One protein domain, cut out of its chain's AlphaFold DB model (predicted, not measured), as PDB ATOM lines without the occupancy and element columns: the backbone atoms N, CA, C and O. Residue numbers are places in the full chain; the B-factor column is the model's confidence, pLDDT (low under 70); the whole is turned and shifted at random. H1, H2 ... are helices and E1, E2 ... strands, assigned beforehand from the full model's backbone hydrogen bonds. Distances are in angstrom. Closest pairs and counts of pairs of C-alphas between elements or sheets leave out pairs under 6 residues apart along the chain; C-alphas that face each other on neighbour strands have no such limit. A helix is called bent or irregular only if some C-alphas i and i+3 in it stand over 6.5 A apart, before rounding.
ATOM      1  N   GLY A   2      26.607  -1.971  40.082       90.31
ATOM      2  CA  GLY A   2      25.512  -1.037  39.800       90.31
ATOM      3  C   GLY A   2      24.483  -0.964  40.929       90.31
ATOM      4  O   GLY A   2      24.731  -1.446  42.034       90.31
ATOM      5  N   LYS A   3      23.327  -0.354  40.651       92.38
ATOM      6  CA  LYS A   3      22.256  -0.176  41.649       92.38
ATOM      7  C   LYS A   3      21.533  -1.475  42.010       92.38
ATOM      8  O   LYS A   3      20.953  -1.547  43.086       92.38
ATOM      9  N   ALA A   4      21.586  -2.485  41.143       92.75
ATOM     10  CA  ALA A   4      20.979  -3.789  41.409       92.75
ATOM     11  C   ALA A   4      21.801  -4.647  42.389       92.75
ATOM     12  O   ALA A   4      21.319  -5.680  42.836       92.75
ATOM     13  N   ASP A   5      23.047  -4.251  42.676       93.19
ATOM     14  CA  ASP A   5      24.018  -4.985  43.495       93.19
ATOM     15  C   ASP A   5      24.235  -6.457  43.089       93.19
ATOM     16  O   ASP A   5      24.564  -7.315  43.897       93.19
ATOM     17  N   GLN A   6      24.112  -6.750  41.791       95.12
ATOM     18  CA  GLN A   6      24.313  -8.098  41.249       95.12
ATOM     19  C   GLN A   6      25.688  -8.246  40.595       95.12
ATOM     20  O   GLN A   6      26.158  -7.356  39.873       95.12
ATOM     21  N   ALA A   7      26.351  -9.369  40.834       95.94
ATOM     22  CA  ALA A   7      27.523  -9.821  40.104       95.94
ATOM     23  C   ALA A   7      27.112 -10.621  38.858       95.94
ATOM     24  O   ALA A   7      26.014 -11.163  38.769       95.94
ATOM     25  N   CYS A   8      28.016 -10.748  37.882       97.06
ATOM     26  CA  CYS A   8      27.763 -11.569  36.690       97.06
ATOM     27  C   CYS A   8      27.455 -13.031  37.070       97.06
ATOM     28  O   CYS A   8      26.619 -13.679  36.442       97.06
ATOM     29  N   ALA A   9      28.124 -13.534  38.112       97.25
ATOM     30  CA  ALA A   9      27.971 -14.895  38.612       97.25
ATOM     31  C   ALA A   9      26.594 -15.163  39.244       97.25
ATOM     32  O   ALA A   9      26.158 -16.310  39.231       97.25
ATOM     33  N   ASP A  10      25.880 -14.140  39.718       97.38
ATOM     34  CA  ASP A  10      24.553 -14.329  40.322       97.38
ATOM     35  C   ASP A  10      23.512 -14.753  39.276       97.38
ATOM     36  O   ASP A  10      22.570 -15.476  39.587       97.38
ATOM     37  N   CYS A  11      23.703 -14.352  38.012       96.69
ATOM     38  CA  CYS A  11      22.837 -14.750  36.898       96.69
ATOM     39  C   CYS A  11      23.433 -15.881  36.050       96.69
ATOM     40  O   CYS A  11      22.700 -16.732  35.548       96.69
ATOM     41  N   HIS A  12      24.753 -15.886  35.850       97.38
ATOM     42  CA  HIS A  12      25.423 -16.814  34.934       97.38
ATOM     43  C   HIS A  12      26.137 -17.976  35.635       97.38
ATOM     44  O   HIS A  12      26.626 -18.878  34.953       97.38
ATOM     45  N   GLY A  13      26.234 -17.983  36.964       96.94
ATOM     46  CA  GLY A  13      27.005 -18.977  37.709       96.94
ATOM     47  C   GLY A  13      28.488 -18.991  37.317       96.94
ATOM     48  O   GLY A  13      29.091 -17.961  37.008       96.94
ATOM     49  N   ALA A  14      29.088 -20.184  37.316       97.12
ATOM     50  CA  ALA A  14      30.484 -20.369  36.934       97.12
ATOM     51  C   ALA A  14      30.692 -20.154  35.424       97.12
ATOM     52  O   ALA A  14      30.195 -20.922  34.597       97.12
ATOM     53  N   ALA A  15      31.501 -19.152  35.067       97.12
ATOM     54  CA  ALA A  15      31.778 -18.797  33.673       97.12
ATOM     55  C   ALA A  15      32.387 -19.950  32.854       97.12
ATOM     56  O   ALA A  15      32.094 -20.076  31.668       97.12
ATOM     57  N   SER A  16      33.179 -20.825  33.481       96.12
ATOM     58  CA  SER A  16      33.770 -22.003  32.826       96.12
ATOM     59  C   SER A  16      32.734 -22.974  32.260       96.12
ATOM     60  O   SER A  16      33.022 -23.678  31.290       96.12
ATOM     61  N   ALA A  17      31.526 -22.986  32.826       96.12
ATOM     62  CA  ALA A  17      30.397 -23.748  32.315       96.12
ATOM     63  C   ALA A  17      29.508 -22.885  31.408       96.12
ATOM     64  O   ALA A  17      29.266 -23.247  30.259       96.12
ATOM     65  N   SER A  18      29.039 -21.737  31.902       97.69
ATOM     66  CA  SER A  18      27.991 -20.963  31.227       97.69
ATOM     67  C   SER A  18      28.480 -20.149  30.030       97.69
ATOM     68  O   SER A  18      27.722 -19.949  29.084       97.69
ATOM     69  N   MET A  19      29.737 -19.696  30.033       98.00
ATOM     70  CA  MET A  19      30.310 -18.890  28.945       98.00
ATOM     71  C   MET A  19      31.038 -19.735  27.891       98.00
ATOM     72  O   MET A  19      31.492 -19.213  26.866       98.00
ATOM     73  N   ARG A  20      31.140 -21.052  28.097       98.00
ATOM     74  CA  ARG A  20      31.756 -21.969  27.135       98.00
ATOM     75  C   ARG A  20      31.005 -21.934  25.797       98.00
ATOM     76  O   ARG A  20      29.800 -22.154  25.719       98.00
ATOM     77  N   GLY A  21      31.729 -21.658  24.716       97.44
ATOM     78  CA  GLY A  21      31.189 -21.539  23.360       97.44
ATOM     79  C   GLY A  21      30.494 -20.208  23.047       97.44
ATOM     80  O   GLY A  21      30.088 -20.008  21.906       97.44
ATOM     81  N   VAL A  22      30.352 -19.276  23.996       97.69
ATOM     82  CA  VAL A  22      29.725 -17.967  23.721       97.69
ATOM     83  C   VAL A  22      30.533 -17.193  22.673       97.69
ATOM     84  O   VAL A  22      29.990 -16.736  21.668       97.69
ATOM     85  N   ALA A  23      31.855 -17.123  22.839       98.06
ATOM     86  CA  ALA A  23      32.717 -16.376  21.923       98.06
ATOM     87  C   ALA A  23      32.952 -17.070  20.569       98.06
ATOM     88  O   ALA A  23      33.388 -16.417  19.614       98.06
ATOM     89  N   THR A  24      32.663 -18.372  20.441       98.06
ATOM     90  CA  THR A  24      32.728 -19.035  19.126       98.06
ATOM     91  C   THR A  24      31.580 -18.611  18.216       98.06
ATOM     92  O   THR A  24      31.768 -18.636  17.001       98.06
ATOM     93  N   ARG A  25      30.444 -18.192  18.798       96.94
ATOM     94  CA  ARG A  25      29.223 -17.786  18.086       96.94
ATOM     95  C   ARG A  25      29.065 -16.278  17.897       96.94
ATOM     96  O   ARG A  25      28.383 -15.881  16.963       96.94
ATOM     97  N   SER A  26      29.691 -15.465  18.748       96.19
ATOM     98  CA  SER A  26      29.655 -13.995  18.670       96.19
ATOM     99  C   SER A  26      30.336 -13.445  17.395       96.19
ATOM    100  O   SER A  26      31.353 -14.028  16.987       96.19
ATOM    101  N   PRO A  27      29.863 -12.324  16.795       98.00
ATOM    102  CA  PRO A  27      28.674 -11.521  17.155       98.00
ATOM    103  C   PRO A  27      27.328 -12.250  16.999       98.00
ATOM    104  O   PRO A  27      27.200 -13.146  16.167       98.00
ATOM    105  N   ASP A  28      26.324 -11.861  17.790       96.88
ATOM    106  CA  ASP A  28      24.966 -12.428  17.773       96.88
ATOM    107  C   ASP A  28      23.882 -11.336  17.674       96.88
ATOM    108  O   ASP A  28      24.180 -10.148  17.732       96.88
ATOM    109  N   PHE A  29      22.619 -11.718  17.456       98.19
ATOM    110  CA  PHE A  29      21.515 -10.768  17.265       98.19
ATOM    111  C   PHE A  29      20.922 -10.318  18.613       98.19
ATOM    112  O   PHE A  29      20.595 -11.148  19.462       98.19
ATOM    113  N   ASP A  30      20.746  -9.012  18.831       98.25
ATOM    114  CA  ASP A  30      19.996  -8.491  19.980       98.25
ATOM    115  C   ASP A  30      18.549  -8.182  19.592       98.25
ATOM    116  O   ASP A  30      18.289  -7.384  18.697       98.25
ATOM    117  N   LEU A  31      17.594  -8.784  20.306       96.81
ATOM    118  CA  LEU A  31      16.167  -8.624  20.007       96.81
ATOM    119  C   LEU A  31      15.639  -7.212  20.271       96.81
ATOM    120  O   LEU A  31      14.702  -6.800  19.605       96.81
ATOM    121  N   ARG A  32      16.188  -6.488  21.256       97.50
ATOM    122  CA  ARG A  32      15.672  -5.160  21.627       97.50
ATOM    123  C   ARG A  32      16.222  -4.059  20.730       97.50
ATOM    124  O   ARG A  32      15.530  -3.077  20.502       97.50
ATOM    125  N   LEU A  33      17.466  -4.202  20.275       97.44
ATOM    126  CA  LEU A  33      18.087  -3.262  19.339       97.44
ATOM    127  C   LEU A  33      17.846  -3.626  17.869       97.44
ATOM    128  O   LEU A  33      18.198  -2.836  17.000       97.44
ATOM    129  N   GLU A  34      17.318  -4.822  17.596       97.50
ATOM    130  CA  GLU A  34      17.060  -5.349  16.247       97.50
ATOM    131  C   GLU A  34      18.295  -5.317  15.324       97.50
ATOM    132  O   GLU A  34      18.205  -5.141  14.109       97.50
ATOM    133  N   ARG A  35      19.482  -5.511  15.910       97.94
ATOM    134  CA  ARG A  35      20.777  -5.494  15.217       97.94
ATOM    135  C   ARG A  35      21.749  -6.492  15.848       97.94
ATOM    136  O   ARG A  35      21.558  -6.885  17.004       97.94
ATOM    137  N   PRO A  36      22.813  -6.899  15.136       98.38
ATOM    138  CA  PRO A  36      23.898  -7.631  15.749       98.38
ATOM    139  C   PRO A  36      24.626  -6.785  16.789       98.38
ATOM    140  O   PRO A  36      24.753  -5.562  16.664       98.38
ATOM    141  N   VAL A  37      25.144  -7.472  17.796       98.50
ATOM    142  CA  VAL A  37      26.019  -6.925  18.826       98.50
ATOM    143  C   VAL A  37      27.214  -7.856  18.994       98.50
ATOM    144  O   VAL A  37      27.082  -9.084  18.970       98.50
ATOM    145  N   ASN A  38      28.407  -7.283  19.123       98.19
ATOM    146  CA  ASN A  38      29.599  -8.067  19.430       98.19
ATOM    147  C   ASN A  38      29.666  -8.402  20.930       98.19
ATOM    148  O   ASN A  38      28.788  -8.034  21.714       98.19
ATOM    149  N   LEU A  39      30.702  -9.136  21.340       98.06
ATOM    150  CA  LEU A  39      30.830  -9.604  22.719       98.06
ATOM    151  C   LEU A  39      30.946  -8.446  23.726       98.06
ATOM    152  O   LEU A  39      30.300  -8.487  24.773       98.06
ATOM    153  N   ALA A  40      31.705  -7.400  23.392       98.44
ATOM    154  CA  ALA A  40      31.840  -6.198  24.213       98.44
ATOM    155  C   ALA A  40      30.494  -5.470  24.401       98.44
ATOM    156  O   ALA A  40      30.105  -5.154  25.528       98.44
ATOM    157  N   ALA A  41      29.738  -5.274  23.318       98.44
ATOM    158  CA  ALA A  41      28.401  -4.692  23.377       98.44
ATOM    159  C   ALA A  41      27.440  -5.573  24.189       98.44
ATOM    160  O   ALA A  41      26.723  -5.067  25.047       98.44
ATOM    161  N   ARG A  42      27.468  -6.902  24.008       98.38
ATOM    162  CA  ARG A  42      26.654  -7.842  24.797       98.38
ATOM    163  C   ARG A  42      26.939  -7.727  26.298       98.38
ATOM    164  O   ARG A  42      25.996  -7.707  27.086       98.38
ATOM    165  N   ILE A  43      28.210  -7.606  26.684       98.56
ATOM    166  CA  ILE A  43      28.625  -7.374  28.075       98.56
ATOM    167  C   ILE A  43      28.018  -6.071  28.609       98.56
ATOM    168  O   ILE A  43      27.388  -6.083  29.668       98.56
ATOM    169  N   ASN A  44      28.156  -4.963  27.878       98.62
ATOM    170  CA  ASN A  44      27.610  -3.671  28.300       98.62
ATOM    171  C   ASN A  44      26.079  -3.677  28.384       98.62
ATOM    172  O   ASN A  44      25.530  -3.209  29.379       98.62
ATOM    173  N   LEU A  45      25.391  -4.327  27.445       98.50
ATOM    174  CA  LEU A  45      23.941  -4.499  27.517       98.50
ATOM    175  C   LEU A  45      23.511  -5.259  28.776       98.50
ATOM    176  O   LEU A  45      22.493  -4.911  29.373       98.50
ATOM    177  N   CYS A  46      24.265  -6.273  29.213       97.94
ATOM    178  CA  CYS A  46      23.980  -6.953  30.476       97.94
ATOM    179  C   CYS A  46      24.190  -6.032  31.687       97.94
ATOM    180  O   CYS A  46      23.381  -6.047  32.618       97.94
ATOM    181  N   ARG A  47      25.237  -5.200  31.670       98.06
ATOM    182  CA  ARG A  47      25.498  -4.225  32.740       98.06
ATOM    183  C   ARG A  47      24.371  -3.207  32.873       98.06
ATOM    184  O   ARG A  47      23.859  -3.000  33.970       98.06
ATOM    185  N   GLU A  48      23.943  -2.627  31.762       97.88
ATOM    186  CA  GLU A  48      22.896  -1.610  31.757       97.88
ATOM    187  C   GLU A  48      21.535  -2.216  32.116       97.88
ATOM    188  O   GLU A  48      20.840  -1.728  33.008       97.88
ATOM    189  N   ARG A  49      21.158  -3.319  31.455       97.06
ATOM    190  CA  ARG A  49      19.808  -3.894  31.563       97.06
ATOM    191  C   ARG A  49      19.581  -4.702  32.839       97.06
ATOM    192  O   ARG A  49      18.432  -4.796  33.264       97.06
ATOM    193  N   HIS A  50      20.621  -5.312  33.411       96.56
ATOM    194  CA  HIS A  50      20.478  -6.228  34.553       96.56
ATOM    195  C   HIS A  50      21.198  -5.743  35.808       96.56
ATOM    196  O   HIS A  50      20.636  -5.834  36.892       96.56
ATOM    197  N   GLN A  51      22.398  -5.170  35.682       97.19
ATOM    198  CA  GLN A  51      23.119  -4.638  36.847       97.19
ATOM    199  C   GLN A  51      22.736  -3.188  37.173       97.19
ATOM    200  O   GLN A  51      23.066  -2.699  38.254       97.19
ATOM    201  N   GLN A  52      22.049  -2.490  36.257       97.31
ATOM    202  CA  GLN A  52      21.795  -1.047  36.352       97.31
ATOM    203  C   GLN A  52      23.097  -0.283  36.633       97.31
ATOM    204  O   GLN A  52      23.184   0.552  37.540       97.31
ATOM    205  N   ALA A  53      24.142  -0.667  35.905       97.19
ATOM    206  CA  ALA A  53      25.464  -0.075  35.960       97.19
ATOM    207  C   ALA A  53      25.756   0.622  34.634       97.19
ATOM    208  O   ALA A  53      25.351   0.129  33.581       97.19
ATOM    209  N   GLU A  54      26.518   1.711  34.692       97.44
ATOM    210  CA  GLU A  54      27.020   2.372  33.489       97.44
ATOM    211  C   GLU A  54      27.807   1.379  32.611       97.44
ATOM    212  O   GLU A  54      28.524   0.500  33.143       97.44
ATOM    213  N   PRO A  55      27.690   1.499  31.275       98.06
ATOM    214  CA  PRO A  55      28.495   0.709  30.360       98.06
ATOM    215  C   PRO A  55      29.978   0.999  30.607       98.06
ATOM    216  O   PRO A  55      30.381   2.124  30.906       98.06
ATOM    217  N   LEU A  56      30.811  -0.035  30.499       98.38
ATOM    218  CA  LEU A  56      32.254   0.172  30.508       98.38
ATOM    219  C   LEU A  56      32.650   0.867  29.198       98.38
ATOM    220  O   LEU A  56      32.128   0.483  28.142       98.38
ATOM    221  N   PRO A  57      33.563   1.856  29.228       98.50
ATOM    222  CA  PRO A  57      33.996   2.520  28.006       98.50
ATOM    223  C   PRO A  57      34.581   1.521  26.999       98.50
ATOM    224  O   PRO A  57      35.283   0.576  27.362       98.50
ATOM    225  N   LEU A  58      34.302   1.731  25.713       98.06
ATOM    226  CA  LEU A  58      34.882   0.918  24.643       98.06
ATOM    227  C   LEU A  58      36.408   1.089  24.640       98.06
ATOM    228  O   LEU A  58      36.910   2.191  24.851       98.06
ATOM    229  N   GLU A  59      37.140  -0.008  24.431       97.69
ATOM    230  CA  GLU A  59      38.599  -0.101  24.627       97.69
ATOM    231  C   GLU A  59      39.115   0.189  26.051       97.69
ATOM    232  O   GLU A  59      40.330   0.291  26.235       97.69
ATOM    233  N   SER A  60      38.255   0.284  27.075       98.50
ATOM    234  CA  SER A  60      38.746   0.352  28.458       98.50
ATOM    235  C   SER A  60      39.381  -0.974  28.877       98.50
ATOM    236  O   SER A  60      39.009  -2.053  28.402       98.50
ATOM    237  N   GLN A  61      40.336  -0.903  29.804       98.12
ATOM    238  CA  GLN A  61      41.006  -2.090  30.325       98.12
ATOM    239  C   GLN A  61      40.007  -3.056  30.979       98.12
ATOM    240  O   GLN A  61      40.110  -4.264  30.800       98.12
ATOM    241  N   GLU A  62      39.011  -2.537  31.695       98.31
ATOM    242  CA  GLU A  62      37.963  -3.318  32.349       98.31
ATOM    243  C   GLU A  62      37.119  -4.096  31.339       98.31
ATOM    244  O   GLU A  62      36.884  -5.292  31.535       98.31
ATOM    245  N   LEU A  63      36.689  -3.448  30.248       98.75
ATOM    246  CA  LEU A  63      35.879  -4.110  29.227       98.75
ATOM    247  C   LEU A  63      36.696  -5.154  28.467       98.75
ATOM    248  O   LEU A  63      36.235  -6.281  28.302       98.75
ATOM    249  N   LEU A  64      37.928  -4.813  28.073       98.75
ATOM    250  CA  LEU A  64      38.830  -5.730  27.375       98.75
ATOM    251  C   LEU A  64      39.183  -6.951  28.233       98.75
ATOM    252  O   LEU A  64      39.215  -8.069  27.723       98.75
ATOM    253  N   ASN A  65      39.410  -6.762  29.535       98.38
ATOM    254  CA  ASN A  65      39.676  -7.860  30.463       98.38
ATOM    255  C   ASN A  65      38.463  -8.786  30.599       98.38
ATOM    256  O   ASN A  65      38.619 -10.009  30.589       98.38
ATOM    257  N   LEU A  66      37.255  -8.223  30.708       98.44
ATOM    258  CA  LEU A  66      36.031  -9.013  30.821       98.44
ATOM    259  C   LEU A  66      35.716  -9.758  29.517       98.44
ATOM    260  O   LEU A  66      35.405 -10.948  29.549       98.44
ATOM    261  N   GLU A  67      35.864  -9.095  28.370       98.69
ATOM    262  CA  GLU A  67      35.705  -9.710  27.053       98.69
ATOM    263  C   GLU A  67      36.717 -10.847  26.846       98.69
ATOM    264  O   GLU A  67      36.335 -11.953  26.455       98.69
ATOM    265  N   ALA A  68      37.993 -10.624  27.187       98.75
ATOM    266  CA  ALA A  68      39.030 -11.650  27.126       98.75
ATOM    267  C   ALA A  68      38.725 -12.830  28.058       98.75
ATOM    268  O   ALA A  68      38.876 -13.980  27.649       98.75
ATOM    269  N   PHE A  69      38.255 -12.572  29.284       98.62
ATOM    270  CA  PHE A  69      37.877 -13.616  30.237       98.62
ATOM    271  C   PHE A  69      36.723 -14.482  29.720       98.62
ATOM    272  O   PHE A  69      36.811 -15.712  29.768       98.62
ATOM    273  N   VAL A  70      35.664 -13.865  29.187       98.69
ATOM    274  CA  VAL A  70      34.519 -14.583  28.607       98.69
ATOM    275  C   VAL A  70      34.958 -15.390  27.384       98.69
ATOM    276  O   VAL A  70      34.634 -16.574  27.268       98.69
ATOM    277  N   ALA A  71      35.753 -14.793  26.496       98.56
ATOM    278  CA  ALA A  71      36.244 -15.472  25.305       98.56
ATOM    279  C   ALA A  71      37.212 -16.621  25.618       98.56
ATOM    280  O   ALA A  71      37.158 -17.661  24.956       98.56
ATOM    281  N   PHE A  72      38.022 -16.495  26.672       98.62
ATOM    282  CA  PHE A  72      38.936 -17.540  27.132       98.62
ATOM    283  C   PHE A  72      38.212 -18.840  27.507       98.62
ATOM    284  O   PHE A  72      38.744 -19.923  27.266       98.62
ATOM    285  N   GLN A  73      36.962 -18.769  27.983       98.62
ATOM    286  CA  GLN A  73      36.161 -19.967  28.297       98.62
ATOM    287  C   GLN A  73      35.865 -20.828  27.054       98.62
ATOM    288  O   GLN A  73      35.466 -21.988  27.160       98.62
ATOM    289  N   SER A  74      36.057 -20.256  25.862       98.50
ATOM    290  CA  SER A  74      35.856 -20.899  24.564       98.50
ATOM    291  C   SER A  74      37.167 -21.235  23.839       98.50
ATOM    292  O   SER A  74      37.132 -21.665  22.686       98.50
ATOM    293  N   ARG A  75      38.330 -21.027  24.470       98.50
ATOM    294  CA  ARG A  75      39.637 -21.249  23.838       98.50
ATOM    295  C   ARG A  75      39.802 -22.706  23.394       98.50
ATOM    296  O   ARG A  75      39.455 -23.637  24.118       98.50
ATOM    297  N   GLY A  76      40.328 -22.898  22.187       98.50
ATOM    298  CA  GLY A  76      40.525 -24.200  21.545       98.50
ATOM    299  C   GLY A  76      39.273 -24.787  20.888       98.50
ATOM    300  O   GLY A  76      39.391 -25.732  20.114       98.50
ATOM    301  N   MET A  77      38.082 -24.235  21.139       98.69
ATOM    302  CA  MET A  77      36.864 -24.664  20.449       98.69
ATOM    303  C   MET A  77      36.844 -24.134  19.008       98.69
ATOM    304  O   MET A  77      37.335 -23.026  18.767       98.69
ATOM    305  N   PRO A  78      36.245 -24.870  18.054       98.62
ATOM    306  CA  PRO A  78      36.073 -24.370  16.698       98.62
ATOM    307  C   PRO A  78      35.141 -23.154  16.693       98.62
ATOM    308  O   PRO A  78      34.084 -23.154  17.333       98.62
ATOM    309  N   ILE A  79      35.524 -22.114  15.955       98.69
ATOM    310  CA  ILE A  79      34.664 -20.966  15.676       98.69
ATOM    311  C   ILE A  79      33.446 -21.462  14.896       98.69
ATOM    312  O   ILE A  79      33.577 -22.112  13.860       98.69
ATOM    313  N   ALA A  80      32.261 -21.141  15.405       97.75
ATOM    314  CA  ALA A  80      30.980 -21.582  14.877       97.75
ATOM    315  C   ALA A  80      30.069 -20.349  14.772       97.75
ATOM    316  O   ALA A  80      29.328 -20.073  15.712       97.75
ATOM    317  N   PRO A  81      30.173 -19.562  13.684       94.88
ATOM    318  CA  PRO A  81      29.429 -18.313  13.524       94.88
ATOM    319  C   PRO A  81      27.925 -18.507  13.745       94.88
ATOM    320  O   PRO A  81      27.371 -19.530  13.339       94.88
ATOM    321  N   ALA A  82      27.256 -17.521  14.350       93.56
ATOM    322  CA  ALA A  82      25.819 -17.589  14.601       93.56
ATOM    323  C   ALA A  82      25.009 -17.859  13.314       93.56
ATOM    324  O   ALA A  82      25.186 -17.194  12.290       93.56
ATOM    325  N   THR A  83      24.095 -18.828  13.383       92.94
ATOM    326  CA  THR A  83      23.286 -19.309  12.247       92.94
ATOM    327  C   THR A  83      21.938 -18.602  12.111       92.94
ATOM    328  O   THR A  83      21.148 -18.973  11.253       92.94
ATOM    329  N   ASP A  84      21.662 -17.599  12.947       96.44
ATOM    330  CA  ASP A  84      20.434 -16.806  12.883       96.44
ATOM    331  C   ASP A  84      20.304 -16.118  11.513       96.44
ATOM    332  O   ASP A  84      21.187 -15.357  11.103       96.44
ATOM    333  N   GLU A  85      19.205 -16.377  10.802       96.81
ATOM    334  CA  GLU A  85      18.955 -15.831   9.464       96.81
ATOM    335  C   GLU A  85      18.873 -14.301   9.459       96.81
ATOM    336  O   GLU A  85      19.245 -13.665   8.471       96.81
ATOM    337  N   ARG A  86      18.493 -13.681  10.583       98.12
ATOM    338  CA  ARG A  86      18.451 -12.217  10.718       98.12
ATOM    339  C   ARG A  86      19.829 -11.583  10.583       98.12
ATOM    340  O   ARG A  86      19.920 -10.411  10.237       98.12
ATOM    341  N   LEU A  87      20.902 -12.347  10.799       98.31
ATOM    342  CA  LEU A  87      22.283 -11.897  10.611       98.31
ATOM    343  C   LEU A  87      22.743 -11.957   9.147       98.31
ATOM    344  O   LEU A  87      23.829 -11.466   8.842       98.31
ATOM    345  N   ALA A  88      21.969 -12.556   8.235       98.00
ATOM    346  CA  ALA A  88      22.404 -12.789   6.857       98.00
ATOM    347  C   ALA A  88      22.709 -11.484   6.109       98.00
ATOM    348  O   ALA A  88      23.768 -11.366   5.491       98.00
ATOM    349  N   SER A  89      21.829 -10.485   6.212       98.25
ATOM    350  CA  SER A  89      22.021  -9.186   5.556       98.25
ATOM    351  C   SER A  89      23.212  -8.417   6.137       98.25
ATOM    352  O   SER A  89      24.005  -7.857   5.384       98.25
ATOM    353  N   PHE A  90      23.391  -8.448   7.460       98.62
ATOM    354  CA  PHE A  90      24.529  -7.855   8.174       98.62
ATOM    355  C   PHE A  90      25.857  -8.494   7.744       98.62
ATOM    356  O   PHE A  90      26.820  -7.808   7.403       98.62
ATOM    357  N   ARG A  91      25.886  -9.829   7.650       98.44
ATOM    358  CA  ARG A  91      27.050 -10.582   7.171       98.44
ATOM    359  C   ARG A  91      27.392 -10.255   5.715       98.44
ATOM    360  O   ARG A  91      28.573 -10.125   5.393       98.44
ATOM    361  N   GLU A  92      26.396 -10.117   4.839       98.62
ATOM    362  CA  GLU A  92      26.635  -9.733   3.440       98.62
ATOM    363  C   GLU A  92      27.146  -8.290   3.330       98.62
ATOM    364  O   GLU A  92      28.071  -8.035   2.561       98.62
ATOM    365  N   ARG A  93      26.653  -7.353   4.150       98.75
ATOM    366  CA  ARG A  93      27.237  -6.003   4.214       98.75
ATOM    367  C   ARG A  93      28.685  -6.026   4.696       98.75
ATOM    368  O   ARG A  93      29.535  -5.408   4.066       98.75
ATOM    369  N   GLY A  94      29.011  -6.816   5.718       98.75
ATOM    370  CA  GLY A  94      30.398  -7.022   6.150       98.75
ATOM    371  C   GLY A  94      31.292  -7.575   5.039       98.75
ATOM    372  O   GLY A  94      32.427  -7.136   4.844       98.75
ATOM    373  N   LYS A  95      30.758  -8.507   4.247       98.81
ATOM    374  CA  LYS A  95      31.426  -9.080   3.075       98.81
ATOM    375  C   LYS A  95      31.667  -8.054   1.963       98.81
ATOM    376  O   LYS A  95      32.704  -8.133   1.292       98.81
ATOM    377  N   GLN A  96      30.725  -7.135   1.755       98.81
ATOM    378  CA  GLN A  96      30.850  -6.019   0.817       98.81
ATOM    379  C   GLN A  96      31.892  -5.012   1.309       98.81
ATOM    380  O   GLN A  96      32.816  -4.706   0.561       98.81
ATOM    381  N   LEU A  97      31.826  -4.600   2.580       98.69
ATOM    382  CA  LEU A  97      32.809  -3.710   3.210       98.69
ATOM    383  C   LEU A  97      34.232  -4.270   3.099       98.69
ATOM    384  O   LEU A  97      35.157  -3.547   2.745       98.69
ATOM    385  N   TYR A  98      34.415  -5.576   3.304       98.81
ATOM    386  CA  TYR A  98      35.719  -6.232   3.159       98.81
ATOM    387  C   TYR A  98      36.306  -6.144   1.733       98.81
ATOM    388  O   TYR A  98      37.523  -6.185   1.553       98.81
ATOM    389  N   ARG A  99      35.446  -6.037   0.710       98.69
ATOM    390  CA  ARG A  99      35.822  -5.898  -0.712       98.69
ATOM    391  C   ARG A  99      35.868  -4.448  -1.183       98.69
ATOM    392  O   ARG A  99      36.361  -4.186  -2.279       98.69
ATOM    393  N   GLN A 100      35.330  -3.524  -0.400       98.56
ATOM    394  CA  GLN A 100      35.230  -2.129  -0.780       98.56
ATOM    395  C   GLN A 100      36.594  -1.455  -0.657       98.56
ATOM    396  O   GLN A 100      37.270  -1.557   0.365       98.56
ATOM    397  N   ARG A 101      36.980  -0.736  -1.710       98.38
ATOM    398  CA  ARG A 101      38.154   0.132  -1.684       98.38
ATOM    399  C   ARG A 101      37.832   1.405  -0.920       98.38
ATOM    400  O   ARG A 101      36.766   1.992  -1.111       98.38
ATOM    401  N   MET A 102      38.736   1.804  -0.038       98.31
ATOM    402  CA  MET A 102      38.550   2.958   0.832       98.31
ATOM    403  C   MET A 102      39.840   3.762   0.978       98.31
ATOM    404  O   MET A 102      40.947   3.272   0.738       98.31
ATOM    405  N   GLY A 103      39.669   5.001   1.441       98.06
ATOM    406  CA  GLY A 103      40.760   5.905   1.780       98.06
ATOM    407  C   GLY A 103      41.513   6.448   0.573       98.06
ATOM    408  O   GLY A 103      41.260   6.088  -0.574       98.06
ATOM    409  N   GLN A 104      42.474   7.330   0.842       98.62
ATOM    410  CA  GLN A 104      43.287   7.950  -0.210       98.62
ATOM    411  C   GLN A 104      44.112   6.924  -1.005       98.62
ATOM    412  O   GLN A 104      44.498   7.196  -2.138       98.62
ATOM    413  N   LEU A 105      44.412   5.763  -0.410       98.12
ATOM    414  CA  LEU A 105      45.186   4.714  -1.073       98.12
ATOM    415  C   LEU A 105      44.333   3.792  -1.962       98.12
ATOM    416  O   LEU A 105      44.909   2.948  -2.639       98.12
ATOM    417  N   ASP A 106      43.001   3.948  -1.977       98.25
ATOM    418  CA  ASP A 106      42.067   3.149  -2.791       98.25
ATOM    419  C   ASP A 106      42.244   1.622  -2.614       98.25
ATOM    420  O   ASP A 106      42.283   0.838  -3.571       98.25
ATOM    421  N   LEU A 107      42.375   1.187  -1.354       98.44
ATOM    422  CA  LEU A 107      42.632  -0.211  -0.991       98.44
ATOM    423  C   LEU A 107      41.446  -0.858  -0.270       98.44
ATOM    424  O   LEU A 107      40.799  -0.235   0.568       98.44
ATOM    425  N   ALA A 108      41.203  -2.132  -0.572       98.44
ATOM    426  CA  ALA A 108      40.266  -3.018   0.117       98.44
ATOM    427  C   ALA A 108      40.999  -4.051   0.988       98.44
ATOM    428  O   ALA A 108      42.178  -4.350   0.767       98.44
ATOM    429  N   CYS A 109      40.296  -4.672   1.943       98.56
ATOM    430  CA  CYS A 109      40.883  -5.714   2.790       98.56
ATOM    431  C   CYS A 109      41.395  -6.905   1.963       98.56
ATOM    432  O   CYS A 109      42.453  -7.447   2.280       98.56
ATOM    433  N   THR A 110      40.682  -7.276   0.891       98.62
ATOM    434  CA  THR A 110      41.046  -8.378  -0.020       98.62
ATOM    435  C   THR A 110      42.424  -8.202  -0.656       98.62
ATOM    436  O   THR A 110      43.186  -9.160  -0.727       98.62
ATOM    437  N   GLN A 111      42.804  -6.982  -1.044       98.38
ATOM    438  CA  GLN A 111      44.071  -6.738  -1.753       98.38
ATOM    439  C   GLN A 111      45.303  -7.079  -0.897       98.38
ATOM    440  O   GLN A 111      46.345  -7.492  -1.414       98.38
ATOM    441  N   CYS A 112      45.175  -6.949   0.425       98.06
ATOM    442  CA  CYS A 112      46.202  -7.369   1.372       98.06
ATOM    443  C   CYS A 112      45.964  -8.806   1.849       98.06
ATOM    444  O   CYS A 112      46.853  -9.648   1.756       98.06
ATOM    445  N   HIS A 113      44.776  -9.089   2.377       98.56
ATOM    446  CA  HIS A 113      44.508 -10.284   3.175       98.56
ATOM    447  C   HIS A 113      44.015 -11.501   2.379       98.56
ATOM    448  O   HIS A 113      43.983 -12.590   2.949       98.56
ATOM    449  N   ASP A 114      43.707 -11.336   1.089       98.31
ATOM    450  CA  ASP A 114      43.438 -12.429   0.145       98.31
ATOM    451  C   ASP A 114      44.556 -12.489  -0.912       98.31
ATOM    452  O   ASP A 114      45.341 -13.437  -0.935       98.31
ATOM    453  N   ASP A 115      44.717 -11.429  -1.711       98.38
ATOM    454  CA  ASP A 115      45.613 -11.403  -2.885       98.38
ATOM    455  C   ASP A 115      47.112 -11.395  -2.517       98.38
ATOM    456  O   ASP A 115      47.996 -11.728  -3.319       98.38
ATOM    457  N   SER A 116      47.420 -10.967  -1.290       98.19
ATOM    458  CA  SER A 116      48.788 -10.812  -0.784       98.19
ATOM    459  C   SER A 116      49.029 -11.540   0.538       98.19
ATOM    460  O   SER A 116      50.058 -11.311   1.180       98.19
ATOM    461  N   ALA A 117      48.132 -12.444   0.933       97.75
ATOM    462  CA  ALA A 117      48.323 -13.267   2.120       97.75
ATOM    463  C   ALA A 117      49.653 -14.038   2.049       97.75
ATOM    464  O   ALA A 117      50.027 -14.581   1.009       97.75
ATOM    465  N   GLY A 118      50.401 -14.059   3.154       97.44
ATOM    466  CA  GLY A 118      51.720 -14.696   3.231       97.44
ATOM    467  C   GLY A 118      52.877 -13.869   2.654       97.44
ATOM    468  O   GLY A 118      54.033 -14.169   2.954       97.44
ATOM    469  N   LYS A 119      52.605 -12.792   1.900       98.06
ATOM    470  CA  LYS A 119      53.628 -11.799   1.529       98.06
ATOM    471  C   LYS A 119      53.971 -10.913   2.734       98.06
ATOM    472  O   LYS A 119      53.482 -11.114   3.847       98.06
ATOM    473  N   ARG A 120      54.836  -9.919   2.523       96.75
ATOM    474  CA  ARG A 120      55.299  -8.995   3.563       96.75
ATOM    475  C   ARG A 120      54.868  -7.559   3.287       96.75
ATOM    476  O   ARG A 120      54.978  -7.089   2.159       96.75
ATOM    477  N   LEU A 121      54.451  -6.863   4.343       93.62
ATOM    478  CA  LEU A 121      54.315  -5.409   4.395       93.62
ATOM    479  C   LEU A 121      55.353  -4.889   5.397       93.62
ATOM    480  O   LEU A 121      55.197  -5.038   6.611       93.62
ATOM    481  N   GLY A 122      56.464  -4.362   4.880       92.50
ATOM    482  CA  GLY A 122      57.648  -4.077   5.692       92.50
ATOM    483  C   GLY A 122      58.182  -5.343   6.375       92.50
ATOM    484  O   GLY A 122      58.425  -6.369   5.734       92.50
ATOM    485  N   SER A 123      58.355  -5.292   7.696       91.94
ATOM    486  CA  SER A 123      58.837  -6.431   8.489       91.94
ATOM    487  C   SER A 123      57.758  -7.477   8.807       91.94
ATOM    488  O   SER A 123      58.109  -8.571   9.256       91.94
ATOM    489  N   SER A 124      56.478  -7.182   8.553       92.62
ATOM    490  CA  SER A 124      55.338  -8.008   8.974       92.62
ATOM    491  C   SER A 124      54.823  -8.914   7.856       92.62
ATOM    492  O   SER A 124      54.649  -8.470   6.724       92.62
ATOM    493  N   VAL A 125      54.527 -10.177   8.179       96.12
ATOM    494  CA  VAL A 125      53.808 -11.090   7.272       96.12
ATOM    495  C   VAL A 125      52.330 -10.708   7.247       96.12
ATOM    496  O   VAL A 125      51.729 -10.474   8.296       96.12
ATOM    497  N   ILE A 126      51.742 -10.648   6.056       97.62
ATOM    498  CA  ILE A 126      50.336 -10.294   5.874       97.62
ATOM    499  C   ILE A 126      49.464 -11.522   6.200       97.62
ATOM    500  O   ILE A 126      49.569 -12.538   5.505       97.62
ATOM    501  N   PRO A 127      48.608 -11.473   7.243       96.56
ATOM    502  CA  PRO A 127      47.752 -12.597   7.616       96.56
ATOM    503  C   PRO A 127      46.528 -12.700   6.693       96.56
ATOM    504  O   PRO A 127      46.189 -11.745   6.004       96.56
ATOM    505  N   GLN A 128      45.785 -13.804   6.774       97.75
ATOM    506  CA  GLN A 128      44.531 -14.030   6.023       97.75
ATOM    507  C   GLN A 128      43.283 -13.352   6.639       97.75
ATOM    508  O   GLN A 128      42.144 -13.740   6.377       97.75
ATOM    509  N   ALA A 129      43.494 -12.353   7.506       97.31
ATOM    510  CA  ALA A 129      42.460 -11.645   8.269       97.31
ATOM    511  C   ALA A 129      41.535 -12.535   9.129       97.31
ATOM    512  O   ALA A 129      40.370 -12.206   9.331       97.31
ATOM    513  N   HIS A 130      42.028 -13.645   9.683       98.19
ATOM    514  CA  HIS A 130      41.244 -14.431  10.642       98.19
ATOM    515  C   HIS A 130      41.242 -13.780  12.040       98.19
ATOM    516  O   HIS A 130      42.317 -13.504  12.579       98.19
ATOM    517  N   PRO A 131      40.069 -13.561  12.669       97.88
ATOM    518  CA  PRO A 131      39.961 -12.912  13.976       97.88
ATOM    519  C   PRO A 131      40.047 -13.899  15.156       97.88
ATOM    520  O   PRO A 131      39.414 -13.693  16.190       97.88
ATOM    521  N   THR A 132      40.790 -14.999  15.021       98.31
ATOM    522  CA  THR A 132      40.782 -16.123  15.981       98.31
ATOM    523  C   THR A 132      41.242 -15.745  17.386       98.31
ATOM    524  O   THR A 132      40.821 -16.378  18.350       98.31
ATOM    525  N   GLY A 133      42.104 -14.735  17.506       98.00
ATOM    526  CA  GLY A 133      42.804 -14.401  18.744       98.00
ATOM    527  C   GLY A 133      42.319 -13.164  19.494       98.00
ATOM    528  O   GLY A 133      43.028 -12.753  20.409       98.00
ATOM    529  N   TYR A 134      41.197 -12.548  19.098       98.38
ATOM    530  CA  TYR A 134      40.697 -11.296  19.686       98.38
ATOM    531  C   TYR A 134      39.691 -11.499  20.844       98.38
ATOM    532  O   TYR A 134      38.834 -12.383  20.726       98.38
ATOM    533  N   PRO A 135      39.733 -10.683  21.923       98.31
ATOM    534  CA  PRO A 135      40.729  -9.642  22.219       98.31
ATOM    535  C   PRO A 135      42.153 -10.172  22.333       98.31
ATOM    536  O   PRO A 135      42.379 -11.280  22.805       98.31
ATOM    537  N   ILE A 136      43.115  -9.381  21.872       98.44
ATOM    538  CA  ILE A 136      44.483  -9.841  21.628       98.44
ATOM    539  C   ILE A 136      45.487  -8.976  22.376       98.44
ATOM    540  O   ILE A 136      45.315  -7.761  22.443       98.44
ATOM    541  N   TYR A 137      46.562  -9.575  22.885       98.38
ATOM    542  CA  TYR A 137      47.718  -8.823  23.358       98.38
ATOM    543  C   TYR A 137      48.685  -8.595  22.194       98.38
ATOM    544  O   TYR A 137      49.153  -9.559  21.574       98.38
ATOM    545  N   ARG A 138      48.998  -7.331  21.891       96.94
ATOM    546  CA  ARG A 138      50.013  -6.993  20.880       96.94
ATOM    547  C   ARG A 138      51.242  -6.384  21.520       96.94
ATOM    548  O   ARG A 138      51.115  -5.456  22.315       96.94
ATOM    549  N   LEU A 139      52.418  -6.859  21.114       95.88
ATOM    550  CA  LEU A 139      53.693  -6.301  21.568       95.88
ATOM    551  C   LEU A 139      53.812  -4.824  21.171       95.88
ATOM    552  O   LEU A 139      54.242  -4.016  21.980       95.88
ATOM    553  N   GLU A 140      53.343  -4.435  19.987       94.00
ATOM    554  CA  GLU A 140      53.278  -3.024  19.585       94.00
ATOM    555  C   GLU A 140      52.438  -2.164  20.549       94.00
ATOM    556  O   GLU A 140      52.771  -1.014  20.814       94.00
ATOM    557  N   TRP A 141      51.338  -2.706  21.079       95.88
ATOM    558  CA  TRP A 141      50.419  -1.957  21.942       95.88
ATOM    559  C   TRP A 141      50.774  -2.036  23.423       95.88
ATOM    560  O   TRP A 141      50.209  -1.269  24.204       95.88
ATOM    561  N   GLN A 142      51.623  -2.994  23.817       97.12
ATOM    562  CA  GLN A 142      51.920  -3.338  25.213       97.12
ATOM    563  C   GLN A 142      50.646  -3.518  26.066       97.12
ATOM    564  O   GLN A 142      50.634  -3.283  27.271       97.12
ATOM    565  N   SER A 143      49.540  -3.908  25.429       97.56
ATOM    566  CA  SER A 143      48.205  -3.969  26.019       97.56
ATOM    567  C   SER A 143      47.298  -4.904  25.219       97.56
ATOM    568  O   SER A 143      47.605  -5.284  24.080       97.56
ATOM    569  N   LEU A 144      46.171  -5.279  25.831       98.06
ATOM    570  CA  LEU A 144      45.060  -5.889  25.107       98.06
ATOM    571  C   LEU A 144      44.428  -4.876  24.138       98.06
ATOM    572  O   LEU A 144      44.454  -3.667  24.369       98.06
ATOM    573  N   GLY A 145      43.821  -5.377  23.069       98.31
ATOM    574  CA  GLY A 145      42.958  -4.590  22.194       98.31
ATOM    575  C   GLY A 145      41.911  -5.448  21.497       98.31
ATOM    576  O   GLY A 145      42.115  -6.648  21.276       98.31
ATOM    577  N   SER A 146      40.786  -4.827  21.147       98.62
ATOM    578  CA  SER A 146      39.695  -5.505  20.445       98.62
ATOM    579  C   SER A 146      39.997  -5.725  18.962       98.62
ATOM    580  O   SER A 146      40.944  -5.179  18.378       98.62
ATOM    581  N   LEU A 147      39.134  -6.514  18.317       98.56
ATOM    582  CA  LEU A 147      39.121  -6.632  16.862       98.56
ATOM    583  C   LEU A 147      38.817  -5.279  16.205       98.56
ATOM    584  O   LEU A 147      39.454  -4.927  15.213       98.56
ATOM    585  N   GLN A 148      37.930  -4.474  16.790       98.62
ATOM    586  CA  GLN A 148      37.600  -3.150  16.267       98.62
ATOM    587  C   GLN A 148      38.791  -2.195  16.288       98.62
ATOM    588  O   GLN A 148      39.002  -1.472  15.315       98.62
ATOM    589  N   ARG A 149      39.637  -2.236  17.328       98.56
ATOM    590  CA  ARG A 149      40.886  -1.456  17.350       98.56
ATOM    591  C   ARG A 149      41.803  -1.843  16.198       98.56
ATOM    592  O   ARG A 149      42.391  -0.967  15.562       98.56
ATOM    593  N   ARG A 150      41.895  -3.140  15.877       98.12
ATOM    594  CA  ARG A 150      42.647  -3.600  14.700       98.12
ATOM    595  C   ARG A 150      42.036  -3.080  13.402       98.12
ATOM    596  O   ARG A 150      42.780  -2.545  12.585       98.12
ATOM    597  N   LEU A 151      40.726  -3.234  13.214       98.56
ATOM    598  CA  LEU A 151      40.026  -2.812  11.994       98.56
ATOM    599  C   LEU A 151      40.157  -1.304  11.763       98.56
ATOM    600  O   LEU A 151      40.519  -0.881  10.669       98.56
ATOM    601  N   ARG A 152      39.974  -0.498  12.812       98.50
ATOM    602  CA  ARG A 152      40.199   0.952  12.766       98.50
ATOM    603  C   ARG A 152      41.643   1.287  12.391       98.50
ATOM    604  O   ARG A 152      41.854   2.118  11.517       98.50
ATOM    605  N   GLY A 153      42.627   0.593  12.968       97.81
ATOM    606  CA  GLY A 153      44.035   0.748  12.589       97.81
ATOM    607  C   GLY A 153      44.312   0.413  11.116       97.81
ATOM    608  O   GLY A 153      45.094   1.104  10.468       97.81
ATOM    609  N   CYS A 154      43.641  -0.601  10.558       97.75
ATOM    610  CA  CYS A 154      43.710  -0.912   9.128       97.75
ATOM    611  C   CYS A 154      43.149   0.232   8.266       97.75
ATOM    612  O   CYS A 154      43.808   0.629   7.307       97.75
ATOM    613  N   LEU A 155      41.988   0.791   8.630       98.56
ATOM    614  CA  LEU A 155      41.380   1.932   7.931       98.56
ATOM    615  C   LEU A 155      42.282   3.172   7.982       98.56
ATOM    616  O   LEU A 155      42.563   3.776   6.947       98.56
ATOM    617  N   THR A 156      42.835   3.496   9.153       98.31
ATOM    618  CA  THR A 156      43.832   4.569   9.281       98.31
ATOM    619  C   THR A 156      45.056   4.306   8.397       98.31
ATOM    620  O   THR A 156      45.537   5.221   7.731       98.31
ATOM    621  N   GLY A 157      45.540   3.060   8.331       97.06
ATOM    622  CA  GLY A 157      46.702   2.673   7.523       97.06
ATOM    623  C   GLY A 157      46.524   2.890   6.015       97.06
ATOM    624  O   GLY A 157      47.495   3.190   5.325       97.06
ATOM    625  N   ILE A 158      45.288   2.809   5.513       97.94
ATOM    626  CA  ILE A 158      44.944   3.116   4.112       97.94
ATOM    627  C   ILE A 158      44.469   4.562   3.906       97.94
ATOM    628  O   ILE A 158      44.009   4.919   2.820       97.94
ATOM    629  N   ARG A 159      44.597   5.409   4.938       98.25
ATOM    630  CA  ARG A 159      44.135   6.806   4.958       98.25
ATOM    631  C   ARG A 159      42.630   6.936   4.696       98.25
ATOM    632  O   ARG A 159      42.201   7.830   3.968       98.25
ATOM    633  N   ALA A 160      41.843   6.019   5.250       98.38
ATOM    634  CA  ALA A 160      40.392   6.125   5.345       98.38
ATOM    635  C   ALA A 160      39.990   6.688   6.716       98.38
ATOM    636  O   ALA A 160      40.722   6.536   7.699       98.38
ATOM    637  N   GLU A 161      38.811   7.306   6.791       98.06
ATOM    638  CA  GLU A 161      38.205   7.669   8.071       98.06
ATOM    639  C   GLU A 161      37.742   6.395   8.803       98.06
ATOM    640  O   GLU A 161      36.982   5.605   8.238       98.06
ATOM    641  N   PRO A 162      38.212   6.134  10.037       97.94
ATOM    642  CA  PRO A 162      37.843   4.924  10.756       97.94
ATOM    643  C   PRO A 162      36.452   5.048  11.396       97.94
ATOM    644  O   PRO A 162      36.225   5.939  12.216       97.94
ATOM    645  N   PHE A 163      35.566   4.085  11.125       98.38
ATOM    646  CA  PHE A 163      34.252   3.967  11.780       98.38
ATOM    647  C   PHE A 163      34.362   3.975  13.303       98.38
ATOM    648  O   PHE A 163      35.271   3.342  13.846       98.38
ATOM    649  N   ALA A 164      33.432   4.637  13.997       98.31
ATOM    650  CA  ALA A 164      33.383   4.664  15.459       98.31
ATOM    651  C   ALA A 164      33.340   3.251  16.071       98.31
ATOM    652  O   ALA A 164      32.876   2.300  15.444       98.31
ATOM    653  N   TYR A 165      33.825   3.104  17.306       98.38
ATOM    654  CA  TYR A 165      33.637   1.847  18.034       98.38
ATOM    655  C   TYR A 165      32.139   1.554  18.211       98.38
ATOM    656  O   TYR A 165      31.349   2.475  18.397       98.38
ATOM    657  N   ASP A 166      31.766   0.276  18.126       96.81
ATOM    658  CA  ASP A 166      30.382  -0.229  18.105       96.81
ATOM    659  C   ASP A 166      29.500   0.304  16.951       96.81
ATOM    660  O   ASP A 166      28.285   0.085  16.917       96.81
ATOM    661  N   ALA A 167      30.102   0.959  15.951       98.38
ATOM    662  CA  ALA A 167      29.417   1.253  14.699       98.38
ATOM    663  C   ALA A 167      29.017  -0.049  13.991       98.38
ATOM    664  O   ALA A 167      29.740  -1.055  14.032       98.38
ATOM    665  N   LEU A 168      27.865  -0.024  13.320       98.44
ATOM    666  CA  LEU A 168      27.287  -1.212  12.701       98.44
ATOM    667  C   LEU A 168      28.209  -1.794  11.621       98.44
ATOM    668  O   LEU A 168      28.308  -3.006  11.496       98.44
ATOM    669  N   GLU A 169      28.952  -0.949  10.911       98.69
ATOM    670  CA  GLU A 169      29.933  -1.324   9.895       98.69
ATOM    671  C   GLU A 169      31.054  -2.200  10.464       98.69
ATOM    672  O   GLU A 169      31.493  -3.156   9.818       98.69
ATOM    673  N   LEU A 170      31.509  -1.913  11.691       98.75
ATOM    674  CA  LEU A 170      32.506  -2.749  12.353       98.75
ATOM    675  C   LEU A 170      31.898  -4.080  12.782       98.75
ATOM    676  O   LEU A 170      32.510  -5.112  12.532       98.75
ATOM    677  N   VAL A 171      30.691  -4.087  13.350       98.69
ATOM    678  CA  VAL A 171      30.014  -5.335  13.748       98.69
ATOM    679  C   VAL A 171      29.693  -6.216  12.529       98.69
ATOM    680  O   VAL A 171      29.877  -7.435  12.579       98.69
ATOM    681  N   ASP A 172      29.300  -5.613  11.407       98.81
ATOM    682  CA  ASP A 172      29.093  -6.286  10.122       98.81
ATOM    683  C   ASP A 172      30.403  -6.934   9.630       98.81
ATOM    684  O   ASP A 172      30.424  -8.117   9.266       98.81
ATOM    685  N   LEU A 173      31.527  -6.205   9.677       98.81
ATOM    686  CA  LEU A 173      32.854  -6.757   9.376       98.81
ATOM    687  C   LEU A 173      33.219  -7.914  10.315       98.81
ATOM    688  O   LEU A 173      33.693  -8.947   9.843       98.81
ATOM    689  N   GLU A 174      32.977  -7.791  11.620       98.62
ATOM    690  CA  GLU A 174      33.232  -8.864  12.589       98.62
ATOM    691  C   GLU A 174      32.443 -10.142  12.259       98.62
ATOM    692  O   GLU A 174      33.022 -11.232  12.255       98.62
ATOM    693  N   LEU A 175      31.154 -10.021  11.912       98.56
ATOM    694  CA  LEU A 175      30.315 -11.146  11.472       98.56
ATOM    695  C   LEU A 175      30.911 -11.858  10.254       98.56
ATOM    696  O   LEU A 175      30.987 -13.095  10.212       98.56
ATOM    697  N   TYR A 176      31.342 -11.093   9.251       98.69
ATOM    698  CA  TYR A 176      31.941 -11.662   8.050       98.69
ATOM    699  C   TYR A 176      33.299 -12.319   8.336       98.69
ATOM    700  O   TYR A 176      33.547 -13.443   7.896       98.69
ATOM    701  N   LEU A 177      34.161 -11.679   9.127       98.62
ATOM    702  CA  LEU A 177      35.474 -12.221   9.490       98.62
ATOM    703  C   LEU A 177      35.358 -13.488  10.347       98.62
ATOM    704  O   LEU A 177      36.115 -14.438  10.139       98.62
ATOM    705  N   LYS A 178      34.378 -13.558  11.257       98.00
ATOM    706  CA  LYS A 178      34.035 -14.799  11.972       98.00
ATOM    707  C   LYS A 178      33.591 -15.894  11.013       98.00
ATOM    708  O   LYS A 178      34.023 -17.031  11.169       98.00
ATOM    709  N   SER A 179      32.801 -15.546   9.998       97.88
ATOM    710  CA  SER A 179      32.359 -16.489   8.961       97.88
ATOM    711  C   SER A 179      33.531 -17.058   8.160       97.88
ATOM    712  O   SER A 179      33.576 -18.258   7.912       97.88
ATOM    713  N   ARG A 180      34.523 -16.225   7.829       98.06
ATOM    714  CA  ARG A 180      35.765 -16.669   7.174       98.06
ATOM    715  C   ARG A 180      36.613 -17.596   8.043       98.06
ATOM    716  O   ARG A 180      37.301 -18.454   7.510       98.06
ATOM    717  N   ALA A 181      36.564 -17.428   9.361       98.38
ATOM    718  CA  ALA A 181      37.309 -18.246  10.314       98.38
ATOM    719  C   ALA A 181      36.523 -19.458  10.844       98.38
ATOM    720  O   ALA A 181      36.961 -20.077  11.815       98.38
ATOM    721  N   ALA A 182      35.374 -19.798  10.250       98.38
ATOM    722  CA  ALA A 182      34.579 -20.948  10.667       98.38
ATOM    723  C   ALA A 182      35.425 -22.235  10.684       98.38
ATOM    724  O   ALA A 182      36.177 -22.518   9.754       98.38
ATOM    725  N   GLY A 183      35.316 -23.004  11.766       98.50
ATOM    726  CA  GLY A 183      36.078 -24.237  11.982       98.50
ATOM    727  C   GLY A 183      37.489 -24.045  12.548       98.50
ATOM    728  O   GLY A 183      38.015 -24.980  13.147       98.50
ATOM    729  N   LEU A 184      38.092 -22.853  12.445       98.62
ATOM    730  CA  LEU A 184      39.389 -22.581  13.075       98.62
ATOM    731  C   LEU A 184      39.254 -22.536  14.606       98.62
ATOM    732  O   LEU A 184      38.217 -22.097  15.113       98.62
ATOM    733  N   PRO A 185      40.283 -22.948  15.367       98.62
ATOM    734  CA  PRO A 185      40.249 -22.856  16.821       98.62
ATOM    735  C   PRO A 185      40.245 -21.391  17.277       98.62
ATOM    736  O   PRO A 185      41.012 -20.566  16.780       98.62
ATOM    737  N   LEU A 186      39.410 -21.067  18.265       98.62
ATOM    738  CA  LEU A 186      39.489 -19.789  18.965       98.62
ATOM    739  C   LEU A 186      40.763 -19.753  19.826       98.62
ATOM    740  O   LEU A 186      40.998 -20.643  20.643       98.62
ATOM    741  N   GLU A 187      41.576 -18.713  19.677       98.50
ATOM    742  CA  GLU A 187      42.893 -18.585  20.318       98.50
ATOM    743  C   GLU A 187      42.923 -17.561  21.463       98.50
ATOM    744  O   GLU A 187      43.927 -17.459  22.166       98.50
ATOM    745  N   THR A 188      41.844 -16.800  21.647       97.62
ATOM    746  CA  THR A 188      41.766 -15.661  22.569       97.62
ATOM    747  C   THR A 188      42.093 -15.995  24.037       97.62
ATOM    748  O   THR A 188      41.616 -17.010  24.553       97.62
ATOM    749  N   PRO A 189      42.828 -15.113  24.748       98.00
ATOM    750  CA  PRO A 189      43.587 -13.990  24.203       98.00
ATOM    751  C   PRO A 189      44.881 -14.488  23.554       98.00
ATOM    752  O   PRO A 189      45.695 -15.159  24.193       98.00
ATOM    753  N   ALA A 190      45.078 -14.160  22.278       97.88
ATOM    754  CA  ALA A 190      46.318 -14.501  21.594       97.88
ATOM    755  C   ALA A 190      47.410 -13.455  21.869       97.88
ATOM    756  O   ALA A 190      47.132 -12.328  22.280       97.88
ATOM    757  N   VAL A 191      48.660 -13.824  21.593       97.81
ATOM    758  CA  VAL A 191      49.808 -12.906  21.593       97.81
ATOM    759  C   VAL A 191      50.322 -12.787  20.164       97.81
ATOM    760  O   VAL A 191      50.537 -13.806  19.496       97.81
ATOM    761  N   ARG A 192      50.480 -11.558  19.668       94.94
ATOM    762  CA  ARG A 192      51.024 -11.258  18.332       94.94
ATOM    763  C   ARG A 192      51.972 -10.049  18.398       94.94
ATOM    764  O   ARG A 192      51.889  -9.289  19.362       94.94
ATOM    765  N   PRO A 193      52.857  -9.866  17.402       90.12
ATOM    766  CA  PRO A 193      53.663  -8.653  17.281       90.12
ATOM    767  C   PRO A 193      52.809  -7.378  17.274       90.12
ATOM    768  O   PRO A 193      51.715  -7.369  16.653       90.12
TER     769      PRO A 193
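AT A GLANCE: This is residues 2 to 193 of the 193 residues of the protein "L-cysteine S-thiosulfotransferase subunit SoxA" of Betaproteobacteria bacterium (UniProt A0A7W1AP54). The printed part folds into two halves set one after the other along the longest axis, each built of crossed helices joined by much loop, the first round H4 and H5 and the second round H6 and H9. In the first half H4 meets the middle of H5 with its first residues, at a wide angle, with the short helices H1, H2 and H3 nearby; in the second half H6 and H9 cross, with H8 and the short H7 farther along. The halves meet where the small hairpin E1 and E2 packs on H6 and H9, and where E3 and E4 come beside H5. The printed part has 192 residues, with nine named helices and four named strands in the order H1 H2 H3 E1 E2 H4 H5 H6 H7 E3 E4 H8 H9; E1 and E2 make an antiparallel sheet of two strands, and E3 and E4 meet only at a point. The class is mostly helix, though under half of the residues are in named elements; the whole is compact, with a radius of gyration of the C-alphas of 16.7 A, and spans 50 by 33 by 29 A, only just elongated.

IN THESE COORDINATES: H1 is residues 8 to 12, beginning at C-alpha 8 at (27.763, -11.569, 36.690). H2 is residues 15 to 18 and H3 residues 22 to 25. The strands E1, residues 28 to 30, and E2, residues 35 to 37, follow. H4, residues 39 to 51, is 16.8 A from first to last C-alpha, and H5, residues 61 to 72, is 15.9 A. H6, residues 85 to 99, is the longest helix at 22.1 A, from C-alpha 85 at (18.955, -15.831, 9.464); it is irregular, but only just, with C-alphas 86 and 89 at 7.0 A. H7 is residues 109 to 113, E3 residues 136 to 138 and E4 residues 143 to 145. H8, residues 147 to 157, is 15.2 A long. H9, residues 168 to 180, is 18.5 A long and ends at C-alpha 180 at (35.765, -16.669, 7.174).

HOW THE PARTS SIT: H1 and H2 are close but not clearly touching, with the C-alphas of His 12 and Ser 18 closest at 6.1 A. H3 touches H5 at residues 70 to 71 of H5 alone; the closest C-alphas are those of Ala 23 and Ala 71, 5.0 A. E1 and E2 are a hairpin, with N 30 and O 35 at 2.9 A and N 37 and O 28 at 2.8 A, within hydrogen-bond range. H4 touches H5 with residues 39 to 43 alone, Ala 40 and Glu 67 having the closest C-alphas, 5.9 A, and their lines are only just about perpendicular at 72 degrees. The closest C-alphas of E2 and H9 are those of Val 37 and Val 171, 6.7 A; for E1 and H6 they are Phe 29 and Leu 87, 6.8 A. H6 touches H9, about perpendicular at 88 degrees, with the C-alphas of Gly 94 and Leu 173 closest at 4.1 A. H6 touches H7 with residues 98 to 99 alone, the C-alphas of Tyr 98 and Cys 109 closest at 5.2 A. The closest C-alphas of H5 and E4 are those of Leu 64 and Leu 144, 6.6 A. In E3 and E4, C-alphas 137 and 144 face each other at 4.3 A. H8 and H9 only just touch, with 3 pairs of C-alphas within 8 A, closest at Gln 148 and Leu 170, 6.4 A. H4 and H9 are apart. In H1, H4, H5, H7, H8 and H9 every O i to N i+4 pair is within hydrogen-bond range, in H6 8 of 11 are, and H2 and H3 are too short for such a pair, each having its one O i to N i+3 pair within range.

THE WHOLE: The two C-alphas farthest apart are those of Lys 3 and Lys 119, 52.2 A. The printed part has no cut and ends at residue 193, the chain's last. The links H5 to H6, 12 residues, and H7 to E3, 22 residues, are long. Residues 137 to 138 of E3 pair with residues 191 to 192, parallel. The mean pLDDT of the printed part is 97.6, and no printed residue is under 70.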